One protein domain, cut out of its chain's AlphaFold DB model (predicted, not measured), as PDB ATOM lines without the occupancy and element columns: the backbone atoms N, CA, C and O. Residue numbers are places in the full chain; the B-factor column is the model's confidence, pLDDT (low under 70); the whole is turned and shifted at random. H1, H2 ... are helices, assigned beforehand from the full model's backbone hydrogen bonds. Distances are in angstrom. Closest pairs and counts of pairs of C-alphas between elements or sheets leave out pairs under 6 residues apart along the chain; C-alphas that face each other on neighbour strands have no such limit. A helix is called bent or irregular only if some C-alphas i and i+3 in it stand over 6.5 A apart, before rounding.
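Overview. This is residues 2 to 145 of the 162 residues of the protein "Stage 0 sporulation protein A" of uncultured Clostridium sp (UniProt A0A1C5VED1). The longest helix, H7, crosses H2, and round H2 as the hub H1, H4, H5 and H7 pack at steep or nearly right angles, making a compact body of crossed helices. H6 packs across H7, while H8, at the end of a long loop, touches no other helix, and residues 117 to 122 and 139 to 145 stick out. The printed part has 144 residues with eight named helices, H1 to H8 in chain order, and no named strand; the class is all helix. The whole is compact, with a radius of gyration of the C-alphas of 15.6 A, and spans 42 by 35 by 29 A.

Arrangement. H7, residues 99 to 115, touches the hub H2, residues 23 to 37, with its residues 103 to 107 alone, at a steep tilt of 52 degrees, the same way; the closest C-alphas, of Met 32 and Phe 103, are 7.0 A apart. H6, residues 81 to 88, touches residues 102 to 109 of H7 about perpendicular, at 90 degrees, with C-alphas 87 and 105 closest at 6.0 A. H5, residues 61 to 76, touches H2 about perpendicular, at 81 degrees, through residues 64 to 71 of H5 and 23 to 28 of H2; C-alphas 24 and 67 are closest at 4.4 A. H4, residues 45 to 56, touches H2 with its residues 49 to 53 alone, the closest C-alphas being 31 and 49 at 6.4 A. H1, residues 2 to 15, touches H2 at a steep tilt of 46 degrees, opposite ways, with C-alphas 9 and 29 closest at 6.2 A. H3, residues 39 to 42, only just touches H7, with 3 pairs of C-alphas within 8 A, Ile 42 and Lys 100 closest at 6.4 A. H8, residues 135 to 143, is apart from H1 and H7, among others. Every O i to N i+4 pair is within hydrogen-bond range in H1, H2, H5, H6, H7 and H8; in H4 6 of 8 are, and H3 is too short for such a pair.

Along the chain. H7 is 24.0 A long from C-alpha 99 at (-9.543, -33.275, -27.999) to C-alpha 115. H5 measures 22.3 A, H2 21.8 A, H1 20.5 A and H4 15.1 A. H1 begins at C-alpha 2 (-4.661, -41.501, -7.248), and H8 ends at C-alpha 143 (3.254, -30.822, 6.604). H4 is irregular, but only just: C-alphas 47 and 50 are 6.9 A apart.

Size, cuts and confidence. The C-alphas farthest apart, of Lys 94 and Gly 145, lie 46.3 A from each other. The printed part has no cut. The link from H7 to H8, 19 residues, is long. Mean pLDDT of the printed part is 81.3, and residues 2 to 4 and 115 to 145 are under 70.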
ATOM      1  N   SER A   2      -3.736 -42.376  -6.479       49.19
ATOM      2  CA  SER A   2      -4.661 -41.501  -7.248       49.19
ATOM      3  C   SER A   2      -4.625 -39.998  -6.905       49.19
ATOM      4  O   SER A   2      -4.756 -39.166  -7.805       49.19
ATOM      5  N   LEU A   3      -4.409 -39.624  -5.636       54.53
ATOM      6  CA  LEU A   3      -4.452 -38.217  -5.207       54.53
ATOM      7  C   LEU A   3      -3.302 -37.378  -5.791       54.53
ATOM      8  O   LEU A   3      -3.514 -36.225  -6.169       54.53
ATOM      9  N   ASN A   4      -2.115 -37.973  -5.930       65.94
ATOM     10  CA  ASN A   4      -0.945 -37.299  -6.497       65.94
ATOM     11  C   ASN A   4      -1.154 -37.018  -7.988       65.94
ATOM     12  O   ASN A   4      -0.890 -35.915  -8.456       65.94
ATOM     13  N   CYS A   5      -1.740 -37.972  -8.717       75.00
ATOM     14  CA  CYS A   5      -1.963 -37.823 -10.149       75.00
ATOM     15  C   CYS A   5      -2.977 -36.708 -10.463       75.00
ATOM     16  O   CYS A   5      -2.740 -35.907 -11.365       75.00
ATOM     17  N   LYS A   6      -4.058 -36.586  -9.674       80.25
ATOM     18  CA  LYS A   6      -5.043 -35.496  -9.814       80.25
ATOM     19  C   LYS A   6      -4.397 -34.115  -9.654       80.25
ATOM     20  O   LYS A   6      -4.629 -33.238 -10.485       80.25
ATOM     21  N   HIS A   7      -3.579 -33.931  -8.615       81.25
ATOM     22  CA  HIS A   7      -2.886 -32.662  -8.370       81.25
ATOM     23  C   HIS A   7      -1.897 -32.332  -9.491       81.25
ATOM     24  O   HIS A   7      -1.887 -31.201  -9.970       81.25
ATOM     25  N   CYS A   8      -1.125 -33.314  -9.967       82.75
ATOM     26  CA  CYS A   8      -0.222 -33.114 -11.102       82.75
ATOM     27  C   CYS A   8      -0.968 -32.653 -12.362       82.75
ATOM     28  O   CYS A   8      -0.537 -31.695 -13.002       82.75
ATOM     29  N   ILE A   9      -2.096 -33.291 -12.700       88.75
ATOM     30  CA  ILE A   9      -2.895 -32.918 -13.880       88.75
ATOM     31  C   ILE A   9      -3.456 -31.498 -13.728       88.75
ATOM     32  O   ILE A   9      -3.313 -30.693 -14.641       88.75
ATOM     33  N   SER A  10      -4.050 -31.173 -12.577       89.12
ATOM     34  CA  SER A  10      -4.588 -29.833 -12.294       89.12
ATOM     35  C   SER A  10      -3.515 -28.750 -12.441       89.12
ATOM     36  O   SER A  10      -3.682 -27.807 -13.209       89.12
ATOM     37  N   ARG A  11      -2.347 -28.943 -11.816       84.56
ATOM     38  CA  ARG A  11      -1.227 -27.996 -11.918       84.56
ATOM     39  C   ARG A  11      -0.728 -27.831 -13.349       84.56
ATOM     40  O   ARG A  11      -0.407 -26.716 -13.752       84.56
ATOM     41  N   LEU A  12      -0.676 -28.917 -14.119       88.00
ATOM     42  CA  LEU A  12      -0.306 -28.856 -15.530       88.00
ATOM     43  C   LEU A  12      -1.304 -28.017 -16.339       88.00
ATOM     44  O   LEU A  12      -0.885 -27.200 -17.156       88.00
ATOM     45  N   LEU A  13      -2.606 -28.178 -16.091       91.88
ATOM     46  CA  LEU A  13      -3.644 -27.376 -16.741       91.88
ATOM     47  C   LEU A  13      -3.554 -25.894 -16.362       91.88
ATOM     48  O   LEU A  13      -3.668 -25.049 -17.249       91.88
ATOM     49  N   ASP A  14      -3.282 -25.579 -15.093       88.69
ATOM     50  CA  ASP A  14      -3.067 -24.196 -14.644       88.69
ATOM     51  C   ASP A  14      -1.882 -23.558 -15.381       88.69
ATOM     52  O   ASP A  14      -1.987 -22.451 -15.907       88.69
ATOM     53  N   CYS A  15      -0.759 -24.277 -15.473       86.19
ATOM     54  CA  CYS A  15       0.439 -23.790 -16.162       86.19
ATOM     55  C   CYS A  15       0.222 -23.649 -17.676       86.19
ATOM     56  O   CYS A  15       0.834 -22.796 -18.309       86.19
ATOM     57  N   LEU A  16      -0.671 -24.452 -18.256       87.12
ATOM     58  CA  LEU A  16      -1.126 -24.321 -19.642       87.12
ATOM     59  C   LEU A  16      -2.131 -23.172 -19.846       87.12
ATOM     60  O   LEU A  16      -2.537 -22.916 -20.978       87.12
ATOM     61  N   GLY A  17      -2.517 -22.460 -18.785       87.69
ATOM     62  CA  GLY A  17      -3.433 -21.320 -18.847       87.69
ATOM     63  C   GLY A  17      -4.909 -21.711 -18.910       87.69
ATOM     64  O   GLY A  17      -5.732 -20.928 -19.387       87.69
ATOM     65  N   ALA A  18      -5.269 -22.919 -18.471       90.94
ATOM     66  CA  ALA A  18      -6.666 -23.310 -18.338       90.94
ATOM     67  C   ALA A  18      -7.291 -22.660 -17.092       90.94
ATOM     68  O   ALA A  18      -6.714 -22.697 -16.010       90.94
ATOM     69  N   SER A  19      -8.498 -22.107 -17.228       89.50
ATOM     70  CA  SER A  19      -9.254 -21.595 -16.081       89.50
ATOM     71  C   SER A  19      -9.906 -22.741 -15.309       89.50
ATOM     72  O   SER A  19     -10.719 -23.477 -15.875       89.50
ATOM     73  N   ASN A  20      -9.607 -22.848 -14.015       87.00
ATOM     74  CA  ASN A  20     -10.185 -23.853 -13.116       87.00
ATOM     75  C   ASN A  20     -11.674 -23.622 -12.791       87.00
ATOM     76  O   ASN A  20     -12.318 -24.490 -12.218       87.00
ATOM     77  N   THR A  21     -12.242 -22.477 -13.181       87.00
ATOM     78  CA  THR A  21     -13.678 -22.183 -13.044       87.00
ATOM     79  C   THR A  21     -14.523 -22.770 -14.177       87.00
ATOM     80  O   THR A  21     -15.751 -22.795 -14.090       87.00
ATOM     81  N   CYS A  22     -13.893 -23.225 -15.264       90.06
ATOM     82  CA  CYS A  22     -14.588 -23.783 -16.418       90.06
ATOM     83  C   CYS A  22     -14.876 -25.272 -16.208       90.06
ATOM     84  O   CYS A  22     -13.956 -26.046 -15.979       90.06
ATOM     85  N   THR A  23     -16.109 -25.722 -16.445       94.56
ATOM     86  CA  THR A  23     -16.498 -27.139 -16.286       94.56
ATOM     87  C   THR A  23     -15.639 -28.107 -17.116       94.56
ATOM     88  O   THR A  23     -15.361 -29.230 -16.705       94.56
ATOM     89  N   GLY A  24     -15.155 -27.668 -18.285       96.69
ATOM     90  CA  GLY A  24     -14.245 -28.467 -19.110       96.69
ATOM     91  C   GLY A  24     -12.911 -28.803 -18.431       96.69
ATOM     92  O   GLY A  24     -12.296 -29.800 -18.796       96.69
ATOM     93  N   TYR A  25     -12.474 -28.008 -17.449       97.06
ATOM     94  CA  TYR A  25     -11.261 -28.250 -16.668       97.06
ATOM     95  C   TYR A  25     -11.396 -29.540 -15.850       97.06
ATOM     96  O   TYR A  25     -10.580 -30.455 -15.982       97.06
ATOM     97  N   ASP A  26     -12.494 -29.668 -15.105       96.56
ATOM     98  CA  ASP A  26     -12.797 -30.854 -14.301       96.56
ATOM     99  C   ASP A  26     -13.027 -32.100 -15.166       96.56
ATOM    100  O   ASP A  26     -12.606 -33.207 -14.808       96.56
ATOM    101  N   TYR A  27     -13.623 -31.926 -16.352       98.31
ATOM    102  CA  TYR A  27     -13.779 -33.006 -17.330       98.31
ATOM    103  C   TYR A  27     -12.431 -33.519 -17.840       98.31
ATOM    104  O   TYR A  27     -12.261 -34.728 -18.000       98.31
ATOM    105  N   ILE A  28     -11.462 -32.629 -18.081       98.31
ATOM    106  CA  ILE A  28     -10.112 -33.027 -18.497       98.31
ATOM    107  C   ILE A  28      -9.398 -33.756 -17.365       98.31
ATOM    108  O   ILE A  28      -8.802 -34.799 -17.623       98.31
ATOM    109  N   ILE A  29      -9.477 -33.260 -16.126       96.31
ATOM    110  CA  ILE A  29      -8.867 -33.935 -14.972       96.31
ATOM    111  C   ILE A  29      -9.419 -35.349 -14.836       96.31
ATOM    112  O   ILE A  29      -8.650 -36.308 -14.811       96.31
ATOM    113  N   TYR A  30     -10.744 -35.490 -14.782       97.19
ATOM    114  CA  TYR A  30     -11.367 -36.800 -14.622       97.19
ATOM    115  C   TYR A  30     -11.080 -37.716 -15.818       97.19
ATOM    116  O   TYR A  30     -10.697 -38.869 -15.637       97.19
ATOM    117  N   GLY A  31     -11.150 -37.186 -17.044       97.50
ATOM    118  CA  GLY A  31     -10.788 -37.926 -18.250       97.50
ATOM    119  C   GLY A  31      -9.337 -38.413 -18.245       97.50
ATOM    120  O   GLY A  31      -9.070 -39.556 -18.604       97.50
ATOM    121  N   MET A  32      -8.397 -37.585 -17.785       96.88
ATOM    122  CA  MET A  32      -7.000 -37.986 -17.631       96.88
ATOM    123  C   MET A  32      -6.831 -39.071 -16.569       96.88
ATOM    124  O   MET A  32      -6.087 -40.012 -16.810       96.88
ATOM    125  N   LEU A  33      -7.540 -39.000 -15.437       93.69
ATOM    126  CA  LEU A  33      -7.510 -40.068 -14.430       93.69
ATOM    127  C   LEU A  33      -7.994 -41.408 -15.008       93.69
ATOM    128  O   LEU A  33      -7.344 -42.424 -14.790       93.69
ATOM    129  N   LEU A  34      -9.072 -41.399 -15.802       95.50
ATOM    130  CA  LEU A  34      -9.558 -42.596 -16.498       95.50
ATOM    131  C   LEU A  34      -8.537 -43.129 -17.514       95.50
ATOM    132  O   LEU A  34      -8.348 -44.334 -17.627       95.50
ATOM    133  N   ILE A  35      -7.872 -42.245 -18.263       96.06
ATOM    134  CA  ILE A  35      -6.838 -42.624 -19.240       96.06
ATOM    135  C   ILE A  35      -5.590 -43.195 -18.557       96.06
ATOM    136  O   ILE A  35      -4.987 -44.122 -19.088       96.06
ATOM    137  N   MET A  36      -5.192 -42.645 -17.408       90.25
ATOM    138  CA  MET A  36      -4.057 -43.154 -16.633       90.25
ATOM    139  C   MET A  36      -4.325 -44.561 -16.084       90.25
ATOM    140  O   MET A  36      -3.382 -45.326 -15.915       90.25
ATOM    141  N   ASP A  37      -5.590 -44.896 -15.824       90.31
ATOM    142  CA  ASP A  37      -6.026 -46.246 -15.451       90.31
ATOM    143  C   ASP A  37      -6.069 -47.195 -16.666       90.31
ATOM    144  O   ASP A  37      -5.568 -48.315 -16.607       90.31
ATOM    145  N   ASP A  38      -6.595 -46.731 -17.808       92.06
ATOM    146  CA  ASP A  38      -6.595 -47.488 -19.067       92.06
ATOM    147  C   ASP A  38      -6.345 -46.592 -20.291       92.06
ATOM    148  O   ASP A  38      -7.246 -45.939 -20.837       92.06
ATOM    149  N   ALA A  39      -5.114 -46.644 -20.805       93.00
ATOM    150  CA  ALA A  39      -4.670 -45.835 -21.938       93.00
ATOM    151  C   ALA A  39      -5.453 -46.099 -23.238       93.00
ATOM    152  O   ALA A  39      -5.508 -45.238 -24.127       93.00
ATOM    153  N   ARG A  40      -6.122 -47.259 -23.375       94.44
ATOM    154  CA  ARG A  40      -6.940 -47.586 -24.562       94.44
ATOM    155  C   ARG A  40      -8.102 -46.609 -24.736       94.44
ATOM    156  O   ARG A  40      -8.550 -46.385 -25.866       94.44
ATOM    157  N   ARG A  41      -8.545 -45.959 -23.653       95.00
ATOM    158  CA  ARG A  41      -9.629 -44.962 -23.650       95.00
ATOM    159  C   ARG A  41      -9.338 -43.750 -24.537       95.00
ATOM    160  O   ARG A  41     -10.274 -43.197 -25.112       95.00
ATOM    161  N   ILE A  42      -8.064 -43.404 -24.768       95.62
ATOM    162  CA  ILE A  42      -7.673 -42.360 -25.739       95.62
ATOM    163  C   ILE A  42      -8.212 -42.694 -27.137       95.62
ATOM    164  O   ILE A  42      -8.654 -41.813 -27.879       95.62
ATOM    165  N   ASN A  43      -8.189 -43.973 -27.522       95.25
ATOM    166  CA  ASN A  43      -8.652 -44.409 -28.836       95.25
ATOM    167  C   ASN A  43     -10.174 -44.477 -28.953       95.25
ATOM    168  O   ASN A  43     -10.686 -44.355 -30.067       95.25
ATOM    169  N   LEU A  44     -10.876 -44.581 -27.825       94.31
ATOM    170  CA  LEU A  44     -12.325 -44.738 -27.728       94.31
ATOM    171  C   LEU A  44     -12.986 -43.515 -27.076       94.31
ATOM    172  O   LEU A  44     -13.913 -43.651 -26.281       94.31
ATOM    173  N   ILE A  45     -12.527 -42.310 -27.426       95.44
ATOM    174  CA  ILE A  45     -12.918 -41.084 -26.719       95.44
ATOM    175  C   ILE A  45     -14.437 -40.838 -26.715       95.44
ATOM    176  O   ILE A  45     -14.999 -40.527 -25.676       95.44
ATOM    177  N   THR A  46     -15.125 -41.045 -27.841       92.62
ATOM    178  CA  THR A  46     -16.578 -40.828 -27.945       92.62
ATOM    179  C   THR A  46     -17.398 -41.975 -27.366       92.62
ATOM    180  O   THR A  46     -18.484 -41.739 -26.855       92.62
ATOM    181  N   LYS A  47     -16.892 -43.210 -27.461       91.62
ATOM    182  CA  LYS A  47     -17.620 -44.435 -27.088       91.62
ATOM    183  C   LYS A  47     -17.403 -44.863 -25.639       91.62
ATOM    184  O   LYS A  47     -18.153 -45.693 -25.147       91.62
ATOM    185  N   SER A  48     -16.363 -44.349 -24.992       95.06
ATOM    186  CA  SER A  48     -16.004 -44.696 -23.620       95.06
ATOM    187  C   SER A  48     -15.701 -43.442 -22.813       95.06
ATOM    188  O   SER A  48     -16.480 -43.103 -21.935       95.06
ATOM    189  N   LEU A  49     -14.642 -42.692 -23.140       97.62
ATOM    190  CA  LEU A  49     -14.180 -41.615 -22.256       97.62
ATOM    191  C   LEU A  49     -15.255 -40.550 -21.990       97.62
ATOM    192  O   LEU A  49     -15.536 -40.224 -20.844       97.62
ATOM    193  N   TYR A  50     -15.874 -40.013 -23.042       98.19
ATOM    194  CA  TYR A  50     -16.919 -39.003 -22.897       98.19
ATOM    195  C   TYR A  50     -18.186 -39.555 -22.258       98.19
ATOM    196  O   TYR A  50     -18.862 -38.801 -21.571       98.19
ATOM    197  N   VAL A  51     -18.501 -40.834 -22.473       97.81
ATOM    198  CA  VAL A  51     -19.654 -41.489 -21.843       97.81
ATOM    199  C   VAL A  51     -19.427 -41.586 -20.337       97.81
ATOM    200  O   VAL A  51     -20.286 -41.168 -19.573       97.81
ATOM    201  N   ASP A  52     -18.244 -42.022 -19.908       97.94
ATOM    202  CA  ASP A  52     -17.926 -42.181 -18.488       97.94
ATOM    203  C   ASP A  52     -17.818 -40.834 -17.758       97.94
ATOM    204  O   ASP A  52     -18.290 -40.702 -16.629       97.94
ATOM    205  N   ILE A  53     -17.254 -39.804 -18.404       98.25
ATOM    206  CA  ILE A  53     -17.264 -38.433 -17.863       98.25
ATOM    207  C   ILE A  53     -18.705 -37.915 -17.763       98.25
ATOM    208  O   ILE A  53     -19.076 -37.326 -16.752       98.25
ATOM    209  N   ALA A  54     -19.518 -38.134 -18.799       98.31
ATOM    210  CA  ALA A  54     -20.900 -37.673 -18.836       98.31
ATOM    211  C   ALA A  54     -21.748 -38.314 -17.731       98.31
ATOM    212  O   ALA A  54     -22.485 -37.604 -17.055       98.31
ATOM    213  N   LEU A  55     -21.584 -39.621 -17.506       98.06
ATOM    214  CA  LEU A  55     -22.236 -40.344 -16.415       98.06
ATOM    215  C   LEU A  55     -21.800 -39.825 -15.039       98.06
ATOM    216  O   LEU A  55     -22.635 -39.670 -14.157       98.06
ATOM    217  N   PHE A  56     -20.509 -39.533 -14.854       97.88
ATOM    218  CA  PHE A  56     -19.993 -39.050 -13.571       97.88
ATOM    219  C   PHE A  56     -20.509 -37.650 -13.202       97.88
ATOM    220  O   PHE A  56     -20.806 -37.395 -12.040       97.88
ATOM    221  N   TYR A  57     -20.614 -36.748 -14.181       97.56
ATOM    222  CA  TYR A  57     -21.036 -35.356 -13.969       97.56
ATOM    223  C   TYR A  57     -22.519 -35.100 -14.274       97.56
ATOM    224  O   TYR A  57     -22.914 -33.940 -14.371       97.56
ATOM    225  N   ASP A  58     -23.318 -36.156 -14.460       97.56
ATOM    226  CA  ASP A  58     -24.740 -36.077 -14.822       97.56
ATOM    227  C   ASP A  58     -25.006 -35.105 -15.990       97.56
ATOM    228  O   ASP A  58     -25.736 -34.116 -15.911       97.56
ATOM    229  N   THR A  59     -24.314 -35.342 -17.106       98.06
ATOM    230  CA  THR A  59     -24.401 -34.510 -18.310       98.06
ATOM    231  C   THR A  59     -24.440 -35.368 -19.577       98.06
ATOM    232  O   THR A  59     -24.501 -36.591 -19.525       98.06
ATOM    233  N   SER A  60     -24.410 -34.743 -20.758       98.06
ATOM    234  CA  SER A  60     -24.328 -35.463 -22.035       98.06
ATOM    235  C   SER A  60     -22.895 -35.537 -22.565       98.06
ATOM    236  O   SER A  60     -22.102 -34.608 -22.395       98.06
ATOM    237  N   TRP A  61     -22.569 -36.596 -23.311       97.50
ATOM    238  CA  TRP A  61     -21.264 -36.734 -23.974       97.50
ATOM    239  C   TRP A  61     -20.960 -35.564 -24.934       97.50
ATOM    240  O   TRP A  61     -19.806 -35.165 -25.082       97.50
ATOM    241  N   ASN A  62     -21.996 -34.969 -25.542       97.31
ATOM    242  CA  ASN A  62     -21.891 -33.761 -26.368       97.31
ATOM    243  C   ASN A  62     -21.467 -32.540 -25.540       97.31
ATOM    244  O   ASN A  62     -20.603 -31.766 -25.960       97.31
ATOM    245  N   CYS A  63     -22.052 -32.366 -24.350       97.75
ATOM    246  CA  CYS A  63     -21.652 -31.318 -23.414       97.75
ATOM    247  C   CYS A  63     -20.201 -31.507 -22.964       97.75
ATOM    248  O   CYS A  63     -19.459 -30.525 -22.907       97.75
ATOM    249  N   VAL A  64     -19.782 -32.747 -22.702       98.44
ATOM    250  CA  VAL A  64     -18.390 -33.076 -22.364       98.44
ATOM    251  C   VAL A  64     -17.440 -32.678 -23.496       98.44
ATOM    252  O   VAL A  64     -16.516 -31.897 -23.261       98.44
ATOM    253  N   GLU A  65     -17.690 -33.133 -24.731       98.31
ATOM    254  CA  GLU A  65     -16.866 -32.790 -25.903       98.31
ATOM    255  C   GLU A  65     -16.707 -31.279 -26.057       98.31
ATOM    256  O   GLU A  65     -15.582 -30.781 -26.168       98.31
ATOM    257  N   LYS A  66     -17.834 -30.557 -26.036       98.19
ATOM    258  CA  LYS A  66     -17.872 -29.117 -26.287       98.19
ATOM    259  C   LYS A  66     -17.086 -28.352 -25.232       98.19
ATOM    260  O   LYS A  66     -16.303 -27.473 -25.585       98.19
ATOM    261  N   ASN A  67     -17.268 -28.688 -23.955       98.31
ATOM    262  CA  ASN A  67     -16.567 -28.022 -22.859       98.31
ATOM    263  C   ASN A  67     -15.060 -28.294 -22.898       98.31
ATOM    264  O   ASN A  67     -14.272 -27.359 -22.761       98.31
ATOM    265  N   ILE A  68     -14.650 -29.537 -23.169       98.50
ATOM    266  CA  ILE A  68     -13.230 -29.875 -23.340       98.50
ATOM    267  C   ILE A  68     -12.646 -29.091 -24.518       98.50
ATOM    268  O   ILE A  68     -11.604 -28.455 -24.377       98.50
ATOM    269  N   ARG A  69     -13.333 -29.048 -25.665       98.12
ATOM    270  CA  ARG A  69     -12.867 -28.307 -26.846       98.12
ATOM    271  C   ARG A  69     -12.717 -26.812 -26.576       98.12
ATOM    272  O   ARG A  69     -11.786 -26.197 -27.106       98.12
ATOM    273  N   SER A  70     -13.597 -26.220 -25.770       97.12
ATOM    274  CA  SER A  70     -13.462 -24.827 -25.330       97.12
ATOM    275  C   SER A  70     -12.181 -24.625 -24.521       97.12
ATOM    276  O   SER A  70     -11.407 -23.722 -24.840       97.12
ATOM    277  N   VAL A  71     -11.894 -25.506 -23.557       97.50
ATOM    278  CA  VAL A  71     -10.660 -25.435 -22.755       97.50
ATOM    279  C   VAL A  71      -9.414 -25.640 -23.618       97.50
ATOM    280  O   VAL A  71      -8.486 -24.842 -23.535       97.50
ATOM    281  N   VAL A  72      -9.410 -26.624 -24.522       97.31
ATOM    282  CA  VAL A  72      -8.295 -26.846 -25.464       97.31
ATOM    283  C   VAL A  72      -8.055 -25.617 -26.343       97.31
ATOM    284  O   VAL A  72      -6.913 -25.260 -26.619       97.31
ATOM    285  N   SER A  73      -9.123 -24.939 -26.770       95.88
ATOM    286  CA  SER A  73      -9.010 -23.697 -27.544       95.88
ATOM    287  C   SER A  73      -8.391 -22.571 -26.723       95.88
ATOM    288  O   SER A  73      -7.500 -21.901 -27.234       95.88
ATOM    289  N   SER A  74      -8.810 -22.418 -25.463       94.94
ATOM    290  CA  SER A  74      -8.240 -21.444 -24.524       94.94
ATOM    291  C   SER A  74      -6.752 -21.694 -24.273       94.94
ATOM    292  O   SER A  74      -5.957 -20.765 -24.344       94.94
ATOM    293  N   ILE A  75      -6.363 -22.951 -24.040       94.88
ATOM    294  CA  ILE A  75      -4.960 -23.344 -23.834       94.88
ATOM    295  C   ILE A  75      -4.126 -23.035 -25.081       94.88
ATOM    296  O   ILE A  75      -3.023 -22.507 -24.973       94.88
ATOM    297  N   TRP A  76      -4.638 -23.332 -26.277       94.75
ATOM    298  CA  TRP A  76      -3.876 -23.162 -27.517       94.75
ATOM    299  C   TRP A  76      -3.514 -21.710 -27.829       94.75
ATOM    300  O   TRP A  76      -2.432 -21.441 -28.356       94.75
ATOM    301  N   VAL A  77      -4.423 -20.788 -27.504       91.56
ATOM    302  CA  VAL A  77      -4.211 -19.341 -27.655       91.56
ATOM    303  C   VAL A  77      -3.608 -18.700 -26.403       91.56
ATOM    304  O   VAL A  77      -3.419 -17.487 -26.383       91.56
ATOM    305  N   SER A  78      -3.313 -19.485 -25.360       83.12
ATOM    306  CA  SER A  78      -2.608 -18.980 -24.183       83.12
ATOM    307  C   SER A  78      -1.186 -18.546 -24.551       83.12
ATOM    308  O   SER A  78      -0.578 -19.083 -25.478       83.12
ATOM    309  N   GLY A  79      -0.637 -17.592 -23.796       71.62
ATOM    310  CA  GLY A  79       0.728 -17.087 -23.985       71.62
ATOM    311  C   GLY A  79       1.839 -18.026 -23.494       71.62
ATOM    312  O   GLY A  79       3.006 -17.649 -23.536       71.62
ATOM    313  N   ASN A  80       1.509 -19.236 -23.028       80.50
ATOM    314  CA  ASN A  80       2.470 -20.199 -22.480       80.50
ATOM    315  C   ASN A  80       3.176 -20.996 -23.593       80.50
ATOM    316  O   ASN A  80       3.133 -22.228 -23.622       80.50
ATOM    317  N   GLU A  81       3.808 -20.289 -24.535       81.69
ATOM    318  CA  GLU A  81       4.377 -20.865 -25.763       81.69
ATOM    319  C   GLU A  81       5.407 -21.971 -25.494       81.69
ATOM    320  O   GLU A  81       5.423 -22.975 -26.201       81.69
ATOM    321  N   GLU A  82       6.210 -21.845 -24.436       81.69
ATOM    322  CA  GLU A  82       7.214 -22.850 -24.061       81.69
ATOM    323  C   GLU A  82       6.580 -24.197 -23.682       81.69
ATOM    324  O   GLU A  82       6.961 -25.242 -24.212       81.69
ATOM    325  N   LEU A  83       5.563 -24.196 -22.813       80.69
ATOM    326  CA  LEU A  83       4.866 -25.431 -22.438       80.69
ATOM    327  C   LEU A  83       4.069 -26.013 -23.603       80.69
ATOM    328  O   LEU A  83       4.017 -27.235 -23.770       80.69
ATOM    329  N   LEU A  84       3.461 -25.151 -24.421       85.62
ATOM    330  CA  LEU A  84       2.769 -25.593 -25.626       85.62
ATOM    331  C   LEU A  84       3.734 -26.250 -26.618       85.62
ATOM    332  O   LEU A  84       3.368 -27.231 -27.272       85.62
ATOM    333  N   GLU A  85       4.967 -25.758 -26.702       86.94
ATOM    334  CA  GLU A  85       6.015 -26.367 -27.508       86.94
ATOM    335  C   GLU A  85       6.433 -27.731 -26.964       86.94
ATOM    336  O   GLU A  85       6.413 -28.714 -27.705       86.94
ATOM    337  N   ILE A  86       6.730 -27.823 -25.665       85.75
ATOM    338  CA  ILE A  86       7.160 -29.074 -25.022       85.75
ATOM    339  C   ILE A  86       6.106 -30.177 -25.193       85.75
ATOM    340  O   ILE A  86       6.439 -31.313 -25.531       85.75
ATOM    341  N   ILE A  87       4.831 -29.849 -24.971       87.19
ATOM    342  CA  ILE A  87       3.758 -30.851 -24.885       87.19
ATOM    343  C   ILE A  87       3.126 -31.122 -26.252       87.19
ATOM    344  O   ILE A  87       2.852 -32.273 -26.599       87.19
ATOM    345  N   PHE A  88       2.883 -30.079 -27.049       90.12
ATOM    346  CA  PHE A  88       2.135 -30.196 -28.303       90.12
ATOM    347  C   PHE A  88       2.995 -29.999 -29.555       90.12
ATOM    348  O   PHE A  88       2.489 -30.235 -30.657       90.12
ATOM    349  N   LYS A  89       4.281 -29.635 -29.417       88.75
ATOM    350  CA  LYS A  89       5.182 -29.288 -30.533       88.75
ATOM    351  C   LYS A  89       4.574 -28.188 -31.409       88.75
ATOM    352  O   LYS A  89       4.476 -28.339 -32.631       88.75
ATOM    353  N   LYS A  90       4.058 -27.133 -30.770       84.81
ATOM    354  CA  LYS A  90       3.244 -26.068 -31.383       84.81
ATOM    355  C   LYS A  90       3.917 -25.399 -32.589       84.81
ATOM    356  O   LYS A  90       3.241 -25.130 -33.582       84.81
ATOM    357  N   SER A  91       5.232 -25.213 -32.562       83.62
ATOM    358  CA  SER A  91       6.036 -24.671 -33.663       83.62
ATOM    359  C   SER A  91       5.938 -25.526 -34.935       83.62
ATOM    360  O   SER A  91       5.820 -24.999 -36.044       83.62
ATOM    361  N   GLN A  92       5.909 -26.853 -34.774       84.56
ATOM    362  CA  GLN A  92       5.802 -27.834 -35.857       84.56
ATOM    363  C   GLN A  92       4.342 -28.081 -36.254       84.56
ATOM    364  O   GLN A  92       4.029 -28.309 -37.424       84.56
ATOM    365  N   LYS A  93       3.428 -28.030 -35.281       82.75
ATOM    366  CA  LYS A  93       1.992 -28.261 -35.455       82.75
ATOM    367  C   LYS A  93       1.227 -26.958 -35.262       82.75
ATOM    368  O   LYS A  93       0.626 -26.730 -34.222       82.75
ATOM    369  N   LYS A  94       1.173 -26.134 -36.311       80.25
ATOM    370  CA  LYS A  94       0.461 -24.839 -36.283       80.25
ATOM    371  C   LYS A  94      -1.046 -24.954 -36.012       80.25
ATOM    372  O   LYS A  94      -1.685 -23.971 -35.648       80.25
ATOM    373  N   GLN A  95      -1.629 -26.136 -36.209       91.19
ATOM    374  CA  GLN A  95      -3.043 -26.385 -35.947       91.19
ATOM    375  C   GLN A  95      -3.268 -26.801 -34.494       91.19
ATOM    376  O   GLN A  95      -2.595 -27.697 -33.985       91.19
ATOM    377  N   LYS A  96      -4.288 -26.200 -33.873       94.06
ATOM    378  CA  LYS A  96      -4.784 -26.586 -32.550       94.06
ATOM    379  C   LYS A  96      -5.058 -28.096 -32.490       94.06
ATOM    380  O   LYS A  96      -5.739 -28.606 -33.386       94.06
ATOM    381  N   PRO A  97      -4.626 -28.807 -31.433       96.19
ATOM    382  CA  PRO A  97      -4.929 -30.221 -31.286       96.19
ATOM    383  C   PRO A  97      -6.441 -30.460 -31.162       96.19
ATOM    384  O   PRO A  97      -7.169 -29.713 -30.508       96.19
ATOM    385  N   THR A  98      -6.921 -31.547 -31.759       97.62
ATOM    386  CA  THR A  98      -8.240 -32.117 -31.435       97.62
ATOM    387  C   THR A  98      -8.264 -32.593 -29.982       97.62
ATOM    388  O   THR A  98      -7.214 -32.914 -29.428       97.62
ATOM    389  N   ASN A  99      -9.443 -32.754 -29.372       98.12
ATOM    390  CA  ASN A  99      -9.543 -33.275 -27.999       98.12
ATOM    391  C   ASN A  99      -8.802 -34.618 -27.833       98.12
ATOM    392  O   ASN A  99      -8.084 -34.814 -26.857       98.12
ATOM    393  N   LYS A 100      -8.892 -35.523 -28.823       97.81
ATOM    394  CA  LYS A 100      -8.155 -36.800 -28.816       97.81
ATOM    395  C   LYS A 100      -6.636 -36.601 -28.824       97.81
ATOM    396  O   LYS A 100      -5.925 -37.320 -28.128       97.81
ATOM    397  N   GLN A 101      -6.125 -35.680 -29.642       97.44
ATOM    398  CA  GLN A 101      -4.692 -35.365 -29.667       97.44
ATOM    399  C   GLN A 101      -4.254 -34.695 -28.367       97.44
ATOM    400  O   GLN A 101      -3.200 -35.035 -27.849       97.44
ATOM    401  N   PHE A 102      -5.083 -33.807 -27.820       97.88
ATOM    402  CA  PHE A 102      -4.818 -33.120 -26.565       97.88
ATOM    403  C   PHE A 102      -4.642 -34.107 -25.405       97.88
ATOM    404  O   PHE A 102      -3.585 -34.122 -24.780       97.88
ATOM    405  N   PHE A 103      -5.616 -34.998 -25.185       98.00
ATOM    406  CA  PHE A 103      -5.517 -36.048 -24.164       98.00
ATOM    407  C   PHE A 103      -4.292 -36.941 -24.361       98.00
ATOM    408  O   PHE A 103      -3.623 -37.295 -23.398       98.00
ATOM    409  N   ARG A 104      -3.969 -37.283 -25.613       97.50
ATOM    410  CA  ARG A 104      -2.796 -38.102 -25.920       97.50
ATOM    411  C   ARG A 104      -1.487 -37.409 -25.559       97.50
ATOM    412  O   ARG A 104      -0.662 -38.026 -24.905       97.50
ATOM    413  N   CYS A 105      -1.319 -36.148 -25.945       95.62
ATOM    414  CA  CYS A 105      -0.119 -35.379 -25.620       95.62
ATOM    415  C   CYS A 105       0.041 -35.198 -24.105       95.62
ATOM    416  O   CYS A 105       1.144 -35.362 -23.592       95.62
ATOM    417  N   LEU A 106      -1.052 -34.932 -23.374       95.12
ATOM    418  CA  LEU A 106      -1.011 -34.887 -21.909       95.12
ATOM    419  C   LEU A 106      -0.616 -36.240 -21.306       95.12
ATOM    420  O   LEU A 106       0.233 -36.284 -20.421       95.12
ATOM    421  N   TYR A 107      -1.203 -37.337 -21.788       94.88
ATOM    422  CA  TYR A 107      -0.878 -38.686 -21.324       94.88
ATOM    423  C   TYR A 107       0.584 -39.053 -21.577       94.88
ATOM    424  O   TYR A 107       1.251 -39.528 -20.663       94.88
ATOM    425  N   GLU A 108       1.094 -38.808 -22.785       91.62
ATOM    426  CA  GLU A 108       2.492 -39.063 -23.146       91.62
ATOM    427  C   GLU A 108       3.445 -38.248 -22.263       91.62
ATOM    428  O   GLU A 108       4.391 -38.806 -21.710       91.62
ATOM    429  N   TYR A 109       3.159 -36.957 -22.067       87.88
ATOM    430  CA  TYR A 109       3.962 -36.081 -21.216       87.88
ATOM    431  C   TYR A 109       3.991 -36.567 -19.763       87.88
ATOM    432  O   TYR A 109       5.062 -36.763 -19.194       87.88
ATOM    433  N   ILE A 110       2.822 -36.831 -19.172       87.00
ATOM    434  CA  ILE A 110       2.715 -37.288 -17.782       87.00
ATOM    435  C   ILE A 110       3.356 -38.671 -17.605       87.00
ATOM    436  O   ILE A 110       4.100 -38.883 -16.651       87.00
ATOM    437  N   SER A 111       3.132 -39.603 -18.531       86.94
ATOM    438  CA  SER A 111       3.719 -40.949 -18.470       86.94
ATOM    439  C   SER A 111       5.244 -40.919 -18.581       86.94
ATOM    440  O   SER A 111       5.924 -41.687 -17.899       86.94
ATOM    441  N   ALA A 112       5.796 -40.018 -19.399       81.62
ATOM    442  CA  ALA A 112       7.240 -39.829 -19.512       81.62
ATOM    443  C   ALA A 112       7.858 -39.302 -18.207       81.62
ATOM    444  O   ALA A 112       8.924 -39.773 -17.815       81.62
ATOM    445  N   LEU A 113       7.169 -38.396 -17.499       75.12
ATOM    446  CA  LEU A 113       7.606 -37.922 -16.180       75.12
ATOM    447  C   LEU A 113       7.707 -39.069 -15.165       75.12
ATOM    448  O   LEU A 113       8.644 -39.085 -14.376       75.12
ATOM    449  N   TYR A 114       6.789 -40.041 -15.209       70.19
ATOM    450  CA  TYR A 114       6.829 -41.213 -14.326       70.19
ATOM    451  C   TYR A 114       7.836 -42.281 -14.768       70.19
ATOM    452  O   TYR A 114       8.424 -42.947 -13.923       70.19
ATOM    453  N   SER A 115       8.069 -42.439 -16.074       66.94
ATOM    454  CA  SER A 115       8.995 -43.453 -16.610       66.94
ATOM    455  C   SER A 115      10.471 -43.084 -16.420       66.94
ATOM    456  O   SER A 115      11.331 -43.959 -16.448       66.94
ATOM    457  N   GLY A 116      10.779 -41.797 -16.225       54.50
ATOM    458  CA  GLY A 116      12.127 -41.311 -15.908       54.50
ATOM    459  C   GLY A 116      12.536 -41.474 -14.439       54.50
ATOM    460  O   GLY A 116      13.646 -41.085 -14.082       54.50
ATOM    461  N   ILE A 117      11.661 -42.022 -13.589       52.00
ATOM    462  CA  ILE A 117      11.906 -42.225 -12.158       52.00
ATOM    463  C   ILE A 117      12.317 -43.688 -11.952       52.00
ATOM    464  O   ILE A 117      11.473 -44.578 -11.879       52.00
ATOM    465  N   SER A 118      13.621 -43.959 -11.873       40.56
ATOM    466  CA  SER A 118      14.115 -45.247 -11.375       40.56
ATOM    467  C   SER A 118      13.818 -45.352  -9.876       40.56
ATOM    468  O   SER A 118      14.272 -44.486  -9.140       40.56
ATOM    469  N   GLU A 119      13.063 -46.382  -9.478       42.50
ATOM    470  CA  GLU A 119      12.704 -46.981  -8.164       42.50
ATOM    471  C   GLU A 119      13.245 -46.487  -6.793       42.50
ATOM    472  O   GLU A 119      12.995 -47.137  -5.780       42.50
ATOM    473  N   GLN A 120      13.890 -45.336  -6.646       38.97
ATOM    474  CA  GLN A 120      14.245 -44.774  -5.345       38.97
ATOM    475  C   GLN A 120      13.667 -43.370  -5.221       38.97
ATOM    476  O   GLN A 120      14.218 -42.412  -5.745       38.97
ATOM    477  N   TYR A 121      12.507 -43.314  -4.556       47.34
ATOM    478  CA  TYR A 121      11.906 -42.162  -3.880       47.34
ATOM    479  C   TYR A 121      12.582 -40.807  -4.139       47.34
ATOM    480  O   TYR A 121      13.427 -40.379  -3.365       47.34
ATOM    481  N   ASP A 122      12.135 -40.109  -5.180       40.56
ATOM    482  CA  ASP A 122      11.818 -38.684  -5.090       40.56
ATOM    483  C   ASP A 122      11.017 -38.280  -6.330       40.56
ATOM    484  O   ASP A 122      11.463 -38.404  -7.472       40.56
ATOM    485  N   PHE A 123       9.785 -37.821  -6.118       44.94
ATOM    486  CA  PHE A 123       9.060 -37.107  -7.164       44.94
ATOM    487  C   PHE A 123       9.886 -35.857  -7.491       44.94
ATOM    488  O   PHE A 123      10.245 -35.155  -6.542       44.94
ATOM    489  N   PRO A 124      10.203 -35.529  -8.758       45.59
ATOM    490  CA  PRO A 124      11.013 -34.357  -9.032       45.59
ATOM    491  C   PRO A 124      10.283 -33.124  -8.500       45.59
ATOM    492  O   PRO A 124       9.281 -32.673  -9.052       45.59
ATOM    493  N   LEU A 125      10.808 -32.558  -7.413       49.91
ATOM    494  CA  LEU A 125      10.410 -31.276  -6.823       49.91
ATOM    495  C   LEU A 125      10.729 -30.102  -7.762       49.91
ATOM    496  O   LEU A 125      10.741 -28.945  -7.347       49.91
ATOM    497  N   THR A 126      11.030 -30.386  -9.026       47.69
ATOM    498  CA  THR A 126      11.569 -29.460  -9.998       47.69
ATOM    499  C   THR A 126      10.506 -29.102 -11.021       47.69
ATOM    500  O   THR A 126       9.931 -29.936 -11.717       47.69
ATOM    501  N   CYS A 127      10.234 -27.802 -11.091       44.03
ATOM    502  CA  CYS A 127       9.356 -27.223 -12.094       44.03
ATOM    503  C   CYS A 127       9.903 -27.534 -13.502       44.03
ATOM    504  O   CYS A 127      11.080 -27.267 -13.755       44.03
ATOM    505  N   PRO A 128       9.082 -28.037 -14.443       43.06
ATOM    506  CA  PRO A 128       9.543 -28.394 -15.786       43.06
ATOM    507  C   PRO A 128       9.997 -27.189 -16.625       43.06
ATOM    508  O   PRO A 128      10.668 -27.386 -17.632       43.06
ATOM    509  N   ILE A 129       9.664 -25.963 -16.204       44.00
ATOM    510  CA  ILE A 129      10.076 -24.710 -16.853       44.00
ATOM    511  C   ILE A 129      11.402 -24.205 -16.265       44.00
ATOM    512  O   ILE A 129      12.350 -23.928 -16.987       44.00
ATOM    513  N   SER A 130      11.514 -24.109 -14.935       41.78
ATOM    514  CA  SER A 130      12.696 -23.494 -14.307       41.78
ATOM    515  C   SER A 130      13.797 -24.484 -13.931       41.78
ATOM    516  O   SER A 130      14.900 -24.059 -13.596       41.78
ATOM    517  N   LYS A 131      13.502 -25.792 -13.918       50.88
ATOM    518  CA  LYS A 131      14.340 -26.850 -13.320       50.88
ATOM    519  C   LYS A 131      14.738 -26.583 -11.861       50.88
ATOM    520  O   LYS A 131      15.637 -27.237 -11.344       50.88
ATOM    521  N   GLN A 132      14.075 -25.645 -11.184       43.28
ATOM    522  CA  GLN A 132      14.347 -25.306  -9.791       43.28
ATOM    523  C   GLN A 132      13.310 -25.904  -8.845       43.28
ATOM    524  O   GLN A 132      12.166 -26.176  -9.222       43.28
ATOM    525  N   TYR A 133      13.754 -26.065  -7.601       48.56
ATOM    526  CA  TYR A 133      12.993 -26.524  -6.450       48.56
ATOM    527  C   TYR A 133      11.707 -25.717  -6.241       48.56
ATOM    528  O   TYR A 133      11.734 -24.494  -6.081       48.56
ATOM    529  N   CYS A 134      10.565 -26.395  -6.203       50.19
ATOM    530  CA  CYS A 134       9.293 -25.780  -5.870       50.19
ATOM    531  C   CYS A 134       9.159 -25.691  -4.342       50.19
ATOM    532  O   CYS A 134       8.770 -26.658  -3.691       50.19
ATOM    533  N   LYS A 135       9.443 -24.507  -3.774       46.28
ATOM    534  CA  LYS A 135       9.302 -24.206  -2.329       46.28
ATOM    535  C   LYS A 135       7.964 -24.647  -1.724       46.28
ATOM    536  O   LYS A 135       7.901 -24.984  -0.554       46.28
ATOM    537  N   TRP A 136       6.903 -24.665  -2.520       49.69
ATOM    538  CA  TRP A 136       5.580 -25.053  -2.048       49.69
ATOM    539  C   TRP A 136       5.413 -26.576  -1.911       49.69
ATOM    540  O   TRP A 136       4.722 -27.048  -1.013       49.69
ATOM    541  N   LEU A 137       6.091 -27.365  -2.753       46.06
ATOM    542  CA  LEU A 137       6.143 -28.821  -2.600       46.06
ATOM    543  C   LEU A 137       6.968 -29.229  -1.362       46.06
ATOM    544  O   LEU A 137       6.588 -30.171  -0.677       46.06
ATOM    545  N   ASP A 138       8.033 -28.490  -1.031       45.81
ATOM    546  CA  ASP A 138       8.810 -28.662   0.214       45.81
ATOM    547  C   ASP A 138       7.943 -28.527   1.469       45.81
ATOM    548  O   ASP A 138       7.939 -29.386   2.350       45.81
ATOM    549  N   GLU A 139       7.170 -27.443   1.537       47.41
ATOM    550  CA  GLU A 139       6.266 -27.174   2.652       47.41
ATOM    551  C   GLU A 139       5.127 -28.197   2.711       47.41
ATOM    552  O   GLU A 139       4.742 -28.634   3.796       47.41
ATOM    553  N   PHE A 140       4.630 -28.648   1.557       47.34
ATOM    554  CA  PHE A 140       3.625 -29.704   1.480       47.34
ATOM    555  C   PHE A 140       4.132 -31.041   2.056       47.34
ATOM    556  O   PHE A 140       3.427 -31.650   2.863       47.34
ATOM    557  N   TYR A 141       5.359 -31.469   1.732       45.69
ATOM    558  CA  TYR A 141       5.946 -32.709   2.269       45.69
ATOM    559  C   TYR A 141       6.311 -32.622   3.758       45.69
ATOM    560  O   TYR A 141       6.123 -33.595   4.491       45.69
ATOM    561  N   LYS A 142       6.749 -31.448   4.231       48.19
ATOM    562  CA  LYS A 142       6.974 -31.183   5.664       48.19
ATOM    563  C   LYS A 142       5.680 -31.265   6.484       48.19
ATOM    564  O   LYS A 142       5.709 -31.741   7.616       48.19
ATOM    565  N   ASN A 143       4.546 -30.863   5.910       43.03
ATOM    566  CA  ASN A 143       3.254 -30.822   6.604       43.03
ATOM    567  C   ASN A 143       2.511 -32.169   6.662       43.03
ATOM    568  O   ASN A 143       1.648 -32.339   7.521       43.03
ATOM    569  N   ILE A 144       2.842 -33.141   5.805       42.62
ATOM    570  CA  ILE A 144       2.230 -34.487   5.826       42.62
ATOM    571  C   ILE A 144       3.024 -35.522   6.647       42.62
ATOM    572  O   ILE A 144       2.733 -36.714   6.584       42.62
ATOM    573  N   GLY A 145       3.997 -35.082   7.456       36.03
ATOM    574  CA  GLY A 145       4.589 -35.906   8.517       36.03
ATOM    575  C   GLY A 145       5.498 -37.047   8.054       36.03
ATOM    576  O   GLY A 145       5.725 -37.985   8.819       36.03
TER     577      GLY A 145